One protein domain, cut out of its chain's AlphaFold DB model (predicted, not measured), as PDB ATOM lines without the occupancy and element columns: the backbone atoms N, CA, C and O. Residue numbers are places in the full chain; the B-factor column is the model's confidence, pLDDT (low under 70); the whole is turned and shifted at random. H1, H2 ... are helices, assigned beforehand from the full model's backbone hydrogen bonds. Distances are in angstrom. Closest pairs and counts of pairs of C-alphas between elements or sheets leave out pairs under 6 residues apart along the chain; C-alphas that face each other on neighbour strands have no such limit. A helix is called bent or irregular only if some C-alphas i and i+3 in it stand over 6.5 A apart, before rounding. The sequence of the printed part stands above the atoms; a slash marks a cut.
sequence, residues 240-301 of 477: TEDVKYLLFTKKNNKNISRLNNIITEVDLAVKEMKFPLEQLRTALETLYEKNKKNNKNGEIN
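This is residues 240 to 301 of the 477 residues of an uncharacterized protein of Prevotella sp. AM23-5 (UniProt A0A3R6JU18). Two long helices, H2 and H3, make a V closed by a tight link, and short H1 bridges its two arms, nearly parallel to H3. The tail, residues 295 to 301, folds back from H3 toward H2. The 62 printed residues, all helix by class, hold H1, H2 and H3 in chain order; the whole is compact, radius of gyration of the C-alphas 11.7 A, spanning 31 by 26 by 15 A.

H2, residues 256 to 273, touches H1, residues 240 to 247, with residues 259 to 263 alone, at a steep tilt of 64 degrees, opposite ways; the closest C-alphas, of Thr 240 and Ile 263, are 5.9 A apart. H3, residues 277 to 294, touches H1 with residues 280 to 288 alone, at a shallow tilt of 11 degrees, the same way; the closest C-alphas, of Asp 242 and Arg 281, are 5.4 A apart. H2 and H3 are close but not clearly touching, at a steep tilt of 61 degrees; their closest C-alphas, of Val 270 and Leu 277, are 7.9 A apart. Every O i to N i+4 pair is within hydrogen-bond range in H1 and H2, and 10 of 14 in H3.

H2 is 25.2 A long, from C-alpha 256 at (122.029, 177.372, 206.634). H3, 26.2 A, ends at C-alpha 294 at (147.088, 182.412, 203.247); it is irregular, C-alphas 278 and 281 being 7.2 A apart. H1 measures 10.3 A.

The C-alphas farthest apart, of Lys 274 and Lys 296, are 30.8 A apart. The printed part has no cut, and no link between its helices is long. Mean pLDDT of the printed part is 71.0; residues 245 to 254 and 291 to 300 are under 70.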
ATOM      1  N   THR A 240     124.114 189.713 211.632       75.56
ATOM      2  CA  THR A 240     123.698 188.800 210.556       75.56
ATOM      3  C   THR A 240     124.074 189.318 209.174       75.56
ATOM      4  O   THR A 240     124.617 188.547 208.392       75.56
ATOM      5  N   GLU A 241     123.858 190.599 208.870       76.25
ATOM      6  CA  GLU A 241     124.180 191.145 207.542       76.25
ATOM      7  C   GLU A 241     125.690 191.252 207.283       76.25
ATOM      8  O   GLU A 241     126.151 190.850 206.215       76.25
ATOM      9  N   ASP A 242     126.486 191.684 208.264       76.50
ATOM     10  CA  ASP A 242     127.946 191.770 208.114       76.50
ATOM     11  C   ASP A 242     128.597 190.377 208.004       76.50
ATOM     12  O   ASP A 242     129.524 190.165 207.215       76.50
ATOM     13  N   VAL A 243     128.082 189.395 208.754       75.25
ATOM     14  CA  VAL A 243     128.536 187.997 208.696       75.25
ATOM     15  C   VAL A 243     128.075 187.320 207.398       75.25
ATOM     16  O   VAL A 243     128.886 186.648 206.754       75.25
ATOM     17  N   LYS A 244     126.827 187.536 206.947       72.06
ATOM     18  CA  LYS A 244     126.340 187.100 205.621       72.06
ATOM     19  C   LYS A 244     127.237 187.657 204.517       72.06
ATOM     20  O   LYS A 244     127.759 186.875 203.726       72.06
ATOM     21  N   TYR A 245     127.460 188.972 204.485       67.62
ATOM     22  CA  TYR A 245     128.252 189.653 203.455       67.62
ATOM     23  C   TYR A 245     129.636 189.012 203.261       67.62
ATOM     24  O   TYR A 245     130.066 188.783 202.128       67.62
ATOM     25  N   LEU A 246     130.300 188.630 204.357       67.56
ATOM     26  CA  LEU A 246     131.613 187.988 204.304       67.56
ATOM     27  C   LEU A 246     131.584 186.504 203.902       67.56
ATOM     28  O   LEU A 246     132.514 186.012 203.256       67.56
ATOM     29  N   LEU A 247     130.559 185.767 204.341       66.62
ATOM     30  CA  LEU A 247     130.545 184.302 204.320       66.62
ATOM     31  C   LEU A 247     129.722 183.694 203.179       66.62
ATOM     32  O   LEU A 247     130.060 182.595 202.734       66.62
ATOM     33  N   PHE A 248     128.699 184.384 202.673       63.31
ATOM     34  CA  PHE A 248     127.775 183.859 201.655       63.31
ATOM     35  C   PHE A 248     128.457 183.599 200.298       63.31
ATOM     36  O   PHE A 248     128.007 182.778 199.504       63.31
ATOM     37  N   THR A 249     129.601 184.246 200.047       57.41
ATOM     38  CA  THR A 249     130.416 184.072 198.832       57.41
ATOM     39  C   THR A 249     131.334 182.836 198.860       57.41
ATOM     40  O   THR A 249     132.040 182.573 197.885       57.41
ATOM     41  N   LYS A 250     131.362 182.054 199.955       61.25
ATOM     42  CA  LYS A 250     132.237 180.874 200.103       61.25
ATOM     43  C   LYS A 250     131.505 179.552 199.852       61.25
ATOM     44  O   LYS A 250     130.420 179.303 200.371       61.25
ATOM     45  N   LYS A 251     132.170 178.647 199.123       53.84
ATOM     46  CA  LYS A 251     131.621 177.372 198.614       53.84
ATOM     47  C   LYS A 251     131.003 176.454 199.687       53.84
ATOM     48  O   LYS A 251     130.053 175.742 199.372       53.84
ATOM     49  N   ASN A 252     131.496 176.506 200.928       54.16
ATOM     50  CA  ASN A 252     131.090 175.609 202.022       54.16
ATOM     51  C   ASN A 252     130.010 176.200 202.956       54.16
ATOM     52  O   ASN A 252     129.540 175.507 203.855       54.16
ATOM     53  N   ASN A 253     129.563 177.440 202.721       54.78
ATOM     54  CA  ASN A 253     128.565 178.128 203.555       54.78
ATOM     55  C   ASN A 253     127.131 178.040 202.996       54.78
ATOM     56  O   ASN A 253     126.257 178.801 203.394       54.78
ATOM     57  N   LYS A 254     126.872 177.079 202.096       60.97
ATOM     58  CA  LYS A 254     125.521 176.753 201.596       60.97
ATOM     59  C   LYS A 254     124.629 176.047 202.631       60.97
ATOM     60  O   LYS A 254     123.441 175.883 202.392       60.97
ATOM     61  N   ASN A 255     125.202 175.586 203.742       70.50
ATOM     62  CA  ASN A 255     124.465 174.977 204.845       70.50
ATOM     63  C   ASN A 255     123.973 176.090 205.789       70.50
ATOM     64  O   ASN A 255     124.792 176.747 206.438       70.50
ATOM     65  N   ILE A 256     122.653 176.299 205.844       70.44
ATOM     66  CA  ILE A 256     122.029 177.372 206.634       70.44
ATOM     67  C   ILE A 256     122.255 177.150 208.136       70.44
ATOM     68  O   ILE A 256     122.735 178.070 208.791       70.44
ATOM     69  N   SER A 257     122.057 175.934 208.657       71.69
ATOM     70  CA  SER A 257     122.401 175.547 210.037       71.69
ATOM     71  C   SER A 257     123.823 175.969 210.436       71.69
ATOM     72  O   SER A 257     124.046 176.598 211.471       71.69
ATOM     73  N   ARG A 258     124.813 175.712 209.567       73.56
ATOM     74  CA  ARG A 258     126.213 176.117 209.789       73.56
ATOM     75  C   ARG A 258     126.379 177.639 209.809       73.56
ATOM     76  O   ARG A 258     127.120 178.150 210.649       73.56
ATOM     77  N   LEU A 259     125.719 178.357 208.901       74.75
ATOM     78  CA  LEU A 259     125.755 179.821 208.860       74.75
ATOM     79  C   LEU A 259     125.091 180.425 210.110       74.75
ATOM     80  O   LEU A 259     125.669 181.319 210.722       74.75
ATOM     81  N   ASN A 260     123.949 179.883 210.535       76.19
ATOM     82  CA  ASN A 260     123.225 180.265 211.747       76.19
ATOM     83  C   ASN A 260     124.054 180.042 213.016       76.19
ATOM     84  O   ASN A 260     124.089 180.921 213.878       76.19
ATOM     85  N   ASN A 261     124.788 178.929 213.109       79.00
ATOM     86  CA  ASN A 261     125.718 178.689 214.216       79.00
ATOM     87  C   ASN A 261     126.846 179.734 214.245       79.00
ATOM     88  O   ASN A 261     127.109 180.311 215.298       79.00
ATOM     89  N   ILE A 262     127.460 180.053 213.096       76.56
ATOM     90  CA  ILE A 262     128.513 181.083 213.033       76.56
ATOM     91  C   ILE A 262     127.958 182.468 213.390       76.56
ATOM     92  O   ILE A 262     128.583 183.183 214.170       76.56
ATOM     93  N   ILE A 263     126.787 182.839 212.866       78.31
ATOM     94  CA  ILE A 263     126.095 184.090 213.208       78.31
ATOM     95  C   ILE A 263     125.845 184.167 214.719       78.31
ATOM     96  O   ILE A 263     126.176 185.175 215.336       78.31
ATOM     97  N   THR A 264     125.323 183.098 215.323       78.44
ATOM     98  CA  THR A 264     124.979 183.054 216.753       78.44
ATOM     99  C   THR A 264     126.220 183.138 217.644       78.44
ATOM    100  O   THR A 264     126.245 183.931 218.585       78.44
ATOM    101  N   GLU A 265     127.281 182.382 217.344       79.06
ATOM    102  CA  GLU A 265     128.534 182.437 218.110       79.06
ATOM    103  C   GLU A 265     129.241 183.794 217.971       79.06
ATOM    104  O   GLU A 265     129.733 184.337 218.963       79.06
ATOM    105  N   VAL A 266     129.259 184.380 216.768       79.44
ATOM    106  CA  VAL A 266     129.839 185.712 216.541       79.44
ATOM    107  C   VAL A 266     129.008 186.795 217.230       79.44
ATOM    108  O   VAL A 266     129.598 187.669 217.855       79.44
ATOM    109  N   ASP A 267     127.674 186.733 217.198       78.00
ATOM    110  CA  ASP A 267     126.783 187.665 217.906       78.00
ATOM    111  C   ASP A 267     126.996 187.615 219.427       78.00
ATOM    112  O   ASP A 267     127.185 188.653 220.070       78.00
ATOM    113  N   LEU A 268     127.038 186.409 220.008       76.50
ATOM    114  CA  LEU A 268     127.342 186.199 221.425       76.50
ATOM    115  C   LEU A 268     128.712 186.779 221.788       76.50
ATOM    116  O   LEU A 268     128.813 187.597 222.705       76.50
ATOM    117  N   ALA A 269     129.755 186.441 221.028       71.00
ATOM    118  CA  ALA A 269     131.099 186.943 221.277       71.00
ATOM    119  C   ALA A 269     131.212 188.465 221.095       71.00
ATOM    120  O   ALA A 269     131.872 189.122 221.896       71.00
ATOM    121  N   VAL A 270     130.555 189.050 220.085       77.50
ATOM    122  CA  VAL A 270     130.490 190.505 219.838       77.50
ATOM    123  C   VAL A 270     129.827 191.223 221.012       77.50
ATOM    124  O   VAL A 270     130.356 192.235 221.490       77.50
ATOM    125  N   LYS A 271     128.726 190.667 221.535       78.00
ATOM    126  CA  LYS A 271     128.043 191.155 222.741       78.00
ATOM    127  C   LYS A 271     128.941 191.068 223.975       78.00
ATOM    128  O   LYS A 271     129.089 192.073 224.674       78.00
ATOM    129  N   GLU A 272     129.572 189.922 224.231       77.69
ATOM    130  CA  GLU A 272     130.471 189.713 225.375       77.69
ATOM    131  C   GLU A 272     131.704 190.623 225.328       77.69
ATOM    132  O   GLU A 272     131.983 191.358 226.282       77.69
ATOM    133  N   MET A 273     132.416 190.632 224.195       75.50
ATOM    134  CA  MET A 273     133.642 191.409 224.010       75.50
ATOM    135  C   MET A 273     133.383 192.906 223.812       75.50
ATOM    136  O   MET A 273     134.337 193.684 223.724       75.50
ATOM    137  N   LYS A 274     132.116 193.347 223.805       81.19
ATOM    138  CA  LYS A 274     131.713 194.756 223.655       81.19
ATOM    139  C   LYS A 274     132.220 195.339 222.322       81.19
ATOM    140  O   LYS A 274     132.799 196.430 222.311       81.19
ATOM    141  N   PHE A 275     132.158 194.574 221.229       72.19
ATOM    142  CA  PHE A 275     132.694 195.019 219.937       72.19
ATOM    143  C   PHE A 275     131.757 196.073 219.309       72.19
ATOM    144  O   PHE A 275     130.544 195.859 219.291       72.19
ATOM    145  N   PRO A 276     132.269 197.219 218.822       76.62
ATOM    146  CA  PRO A 276     131.438 198.225 218.164       76.62
ATOM    147  C   PRO A 276     130.939 197.711 216.805       76.62
ATOM    148  O   PRO A 276     131.721 197.571 215.871       76.62
ATOM    149  N   LEU A 277     129.630 197.459 216.692       76.56
ATOM    150  CA  LEU A 277     128.993 196.939 215.470       76.56
ATOM    151  C   LEU A 277     129.295 197.794 214.228       76.56
ATOM    152  O   LEU A 277     129.572 197.252 213.169       76.56
ATOM    153  N   GLU A 278     129.367 199.118 214.378       76.69
ATOM    154  CA  GLU A 278     129.733 200.060 213.305       76.69
ATOM    155  C   GLU A 278     131.117 199.786 212.675       76.69
ATOM    156  O   GLU A 278     131.370 200.198 211.548       76.69
ATOM    157  N   GLN A 279     132.016 199.089 213.383       75.75
ATOM    158  CA  GLN A 279     133.339 198.688 212.888       75.75
ATOM    159  C   GLN A 279     133.407 197.201 212.500       75.75
ATOM    160  O   GLN A 279     134.449 196.746 212.023       75.75
ATOM    161  N   LEU A 280     132.338 196.425 212.727       79.44
ATOM    162  CA  LEU A 280     132.339 194.971 212.548       79.44
ATOM    163  C   LEU A 280     132.619 194.612 211.093       79.44
ATOM    164  O   LEU A 280     133.531 193.832 210.827       79.44
ATOM    165  N   ARG A 281     131.911 195.255 210.162       79.94
ATOM    166  CA  ARG A 281     132.141 195.124 208.725       79.94
ATOM    167  C   ARG A 281     133.602 195.342 208.331       79.94
ATOM    168  O   ARG A 281     134.200 194.462 207.722       79.94
ATOM    169  N   THR A 282     134.202 196.465 208.727       80.75
ATOM    170  CA  THR A 282     135.596 196.808 208.388       80.75
ATOM    171  C   THR A 282     136.599 195.812 208.978       80.75
ATOM    172  O   THR A 282     137.579 195.441 208.325       80.75
ATOM    173  N   ALA A 283     136.354 195.331 210.199       78.69
ATOM    174  CA  ALA A 283     137.177 194.301 210.819       78.69
ATOM    175  C   ALA A 283     137.051 192.956 210.073       78.69
ATOM    176  O   ALA A 283     138.060 192.332 209.746       78.69
ATOM    177  N   LEU A 284     135.832 192.537 209.724       78.31
ATOM    178  CA  LEU A 284     135.579 191.321 208.947       78.31
ATOM    179  C   LEU A 284     136.181 191.399 207.529       78.31
ATOM    180  O   LEU A 284     136.821 190.444 207.088       78.31
ATOM    181  N   GLU A 285     136.073 192.537 206.840       79.44
ATOM    182  CA  GLU A 285     136.730 192.798 205.547       79.44
ATOM    183  C   GLU A 285     138.268 192.699 205.668       79.44
ATOM    184  O   GLU A 285     138.926 192.078 204.829       79.44
ATOM    185  N   THR A 286     138.846 193.208 206.764       79.50
ATOM    186  CA  THR A 286     140.285 193.077 207.065       79.50
ATOM    187  C   THR A 286     140.696 191.616 207.289       79.50
ATOM    188  O   THR A 286     141.713 191.164 206.755       79.50
ATOM    189  N   LEU A 287     139.900 190.847 208.042       78.62
ATOM    190  CA  LEU A 287     140.091 189.406 208.240       78.62
ATOM    191  C   LEU A 287     140.020 188.637 206.912       78.62
ATOM    192  O   LEU A 287     140.813 187.723 206.676       78.62
ATOM    193  N   TYR A 288     139.092 189.013 206.032       72.88
ATOM    194  CA  TYR A 288     138.919 188.393 204.722       72.88
ATOM    195  C   TYR A 288     140.139 188.603 203.822       72.88
ATOM    196  O   TYR A 288     140.676 187.626 203.299       72.88
ATOM    197  N   GLU A 289     140.634 189.837 203.684       74.38
ATOM    198  CA  GLU A 289     141.822 190.115 202.864       74.38
ATOM    199  C   GLU A 289     143.114 189.534 203.471       74.38
ATOM    200  O   GLU A 289     143.974 189.069 202.717       74.38
ATOM    201  N   LYS A 290     143.238 189.447 204.809       72.31
ATOM    202  CA  LYS A 290     144.322 188.682 205.463       72.31
ATOM    203  C   LYS A 290     144.246 187.184 205.108       72.31
ATOM    204  O   LYS A 290     145.242 186.608 204.673       72.31
ATOM    205  N   ASN A 291     143.071 186.554 205.214       68.38
ATOM    206  CA  ASN A 291     142.896 185.118 204.928       68.38
ATOM    207  C   ASN A 291     143.039 184.758 203.437       68.38
ATOM    208  O   ASN A 291     143.568 183.696 203.105       68.38
ATOM    209  N   LYS A 292     142.627 185.653 202.533       65.62
ATOM    210  CA  LYS A 292     142.714 185.502 201.068       65.62
ATOM    211  C   LYS A 292     144.138 185.239 200.562       65.62
ATOM    212  O   LYS A 292     144.294 184.580 199.537       65.62
ATOM    213  N   LYS A 293     145.162 185.719 201.280       59.09
ATOM    214  CA  LYS A 293     146.579 185.460 200.968       59.09
ATOM    215  C   LYS A 293     147.077 184.093 201.451       59.09
ATOM    216  O   LYS A 293     147.955 183.529 200.807       59.09
ATOM    217  N   ASN A 294     146.505 183.550 202.529       56.88
ATOM    218  CA  ASN A 294     147.088 182.412 203.247       56.88
ATOM    219  C   ASN A 294     146.360 181.074 203.040       56.88
ATOM    220  O   ASN A 294     146.976 180.035 203.259       56.88
ATOM    221  N   ASN A 295     145.084 181.047 202.626       52.78
ATOM    222  CA  ASN A 295     144.409 179.769 202.362       52.78
ATOM    223  C   ASN A 295     143.234 179.885 201.369       52.78
ATOM    224  O   ASN A 295     142.158 180.368 201.718       52.78
ATOM    225  N   LYS A 296     143.406 179.406 200.124       50.25
ATOM    226  CA  LYS A 296     142.388 179.542 199.055       50.25
ATOM    227  C   LYS A 296     141.075 178.787 199.331       50.25
ATOM    228  O   LYS A 296     140.036 179.223 198.846       50.25
ATOM    229  N   ASN A 297     141.123 177.706 200.117       51.28
ATOM    230  CA  ASN A 297     139.969 176.857 200.458       51.28
ATOM    231  C   ASN A 297     139.709 176.760 201.977       51.28
ATOM    232  O   ASN A 297     138.889 175.947 202.399       51.28
ATOM    233  N   GLY A 298     140.402 177.552 202.804       55.09
ATOM    234  CA  GLY A 298     140.255 177.502 204.261       55.09
ATOM    235  C   GLY A 298     138.870 177.969 204.714       55.09
ATOM    236  O   GLY A 298     138.444 179.078 204.387       55.09
ATOM    237  N   GLU A 299     138.164 177.127 205.465       64.00
ATOM    238  CA  GLU A 299     136.849 177.467 206.006       64.00
ATOM    239  C   GLU A 299     136.971 178.525 207.109       64.00
ATOM    240  O   GLU A 299     137.615 178.294 208.132       64.00
ATOM    241  N   ILE A 300     136.315 179.675 206.935       67.62
ATOM    242  CA  ILE A 300     136.209 180.676 208.000       67.62
ATOM    243  C   ILE A 300     135.172 180.170 209.008       67.62
ATOM    244  O   ILE A 300     133.980 180.118 208.707       67.62
ATOM    245  N   ASN A 301     135.634 179.774 210.193       74.38
ATOM    246  CA  ASN A 301     134.784 179.386 211.317       74.38
ATOM    247  C   ASN A 301     134.622 180.542 212.326       74.38
ATOM    248  O   ASN A 301     135.347 181.539 212.276       74.38
TER     249      ASN A 301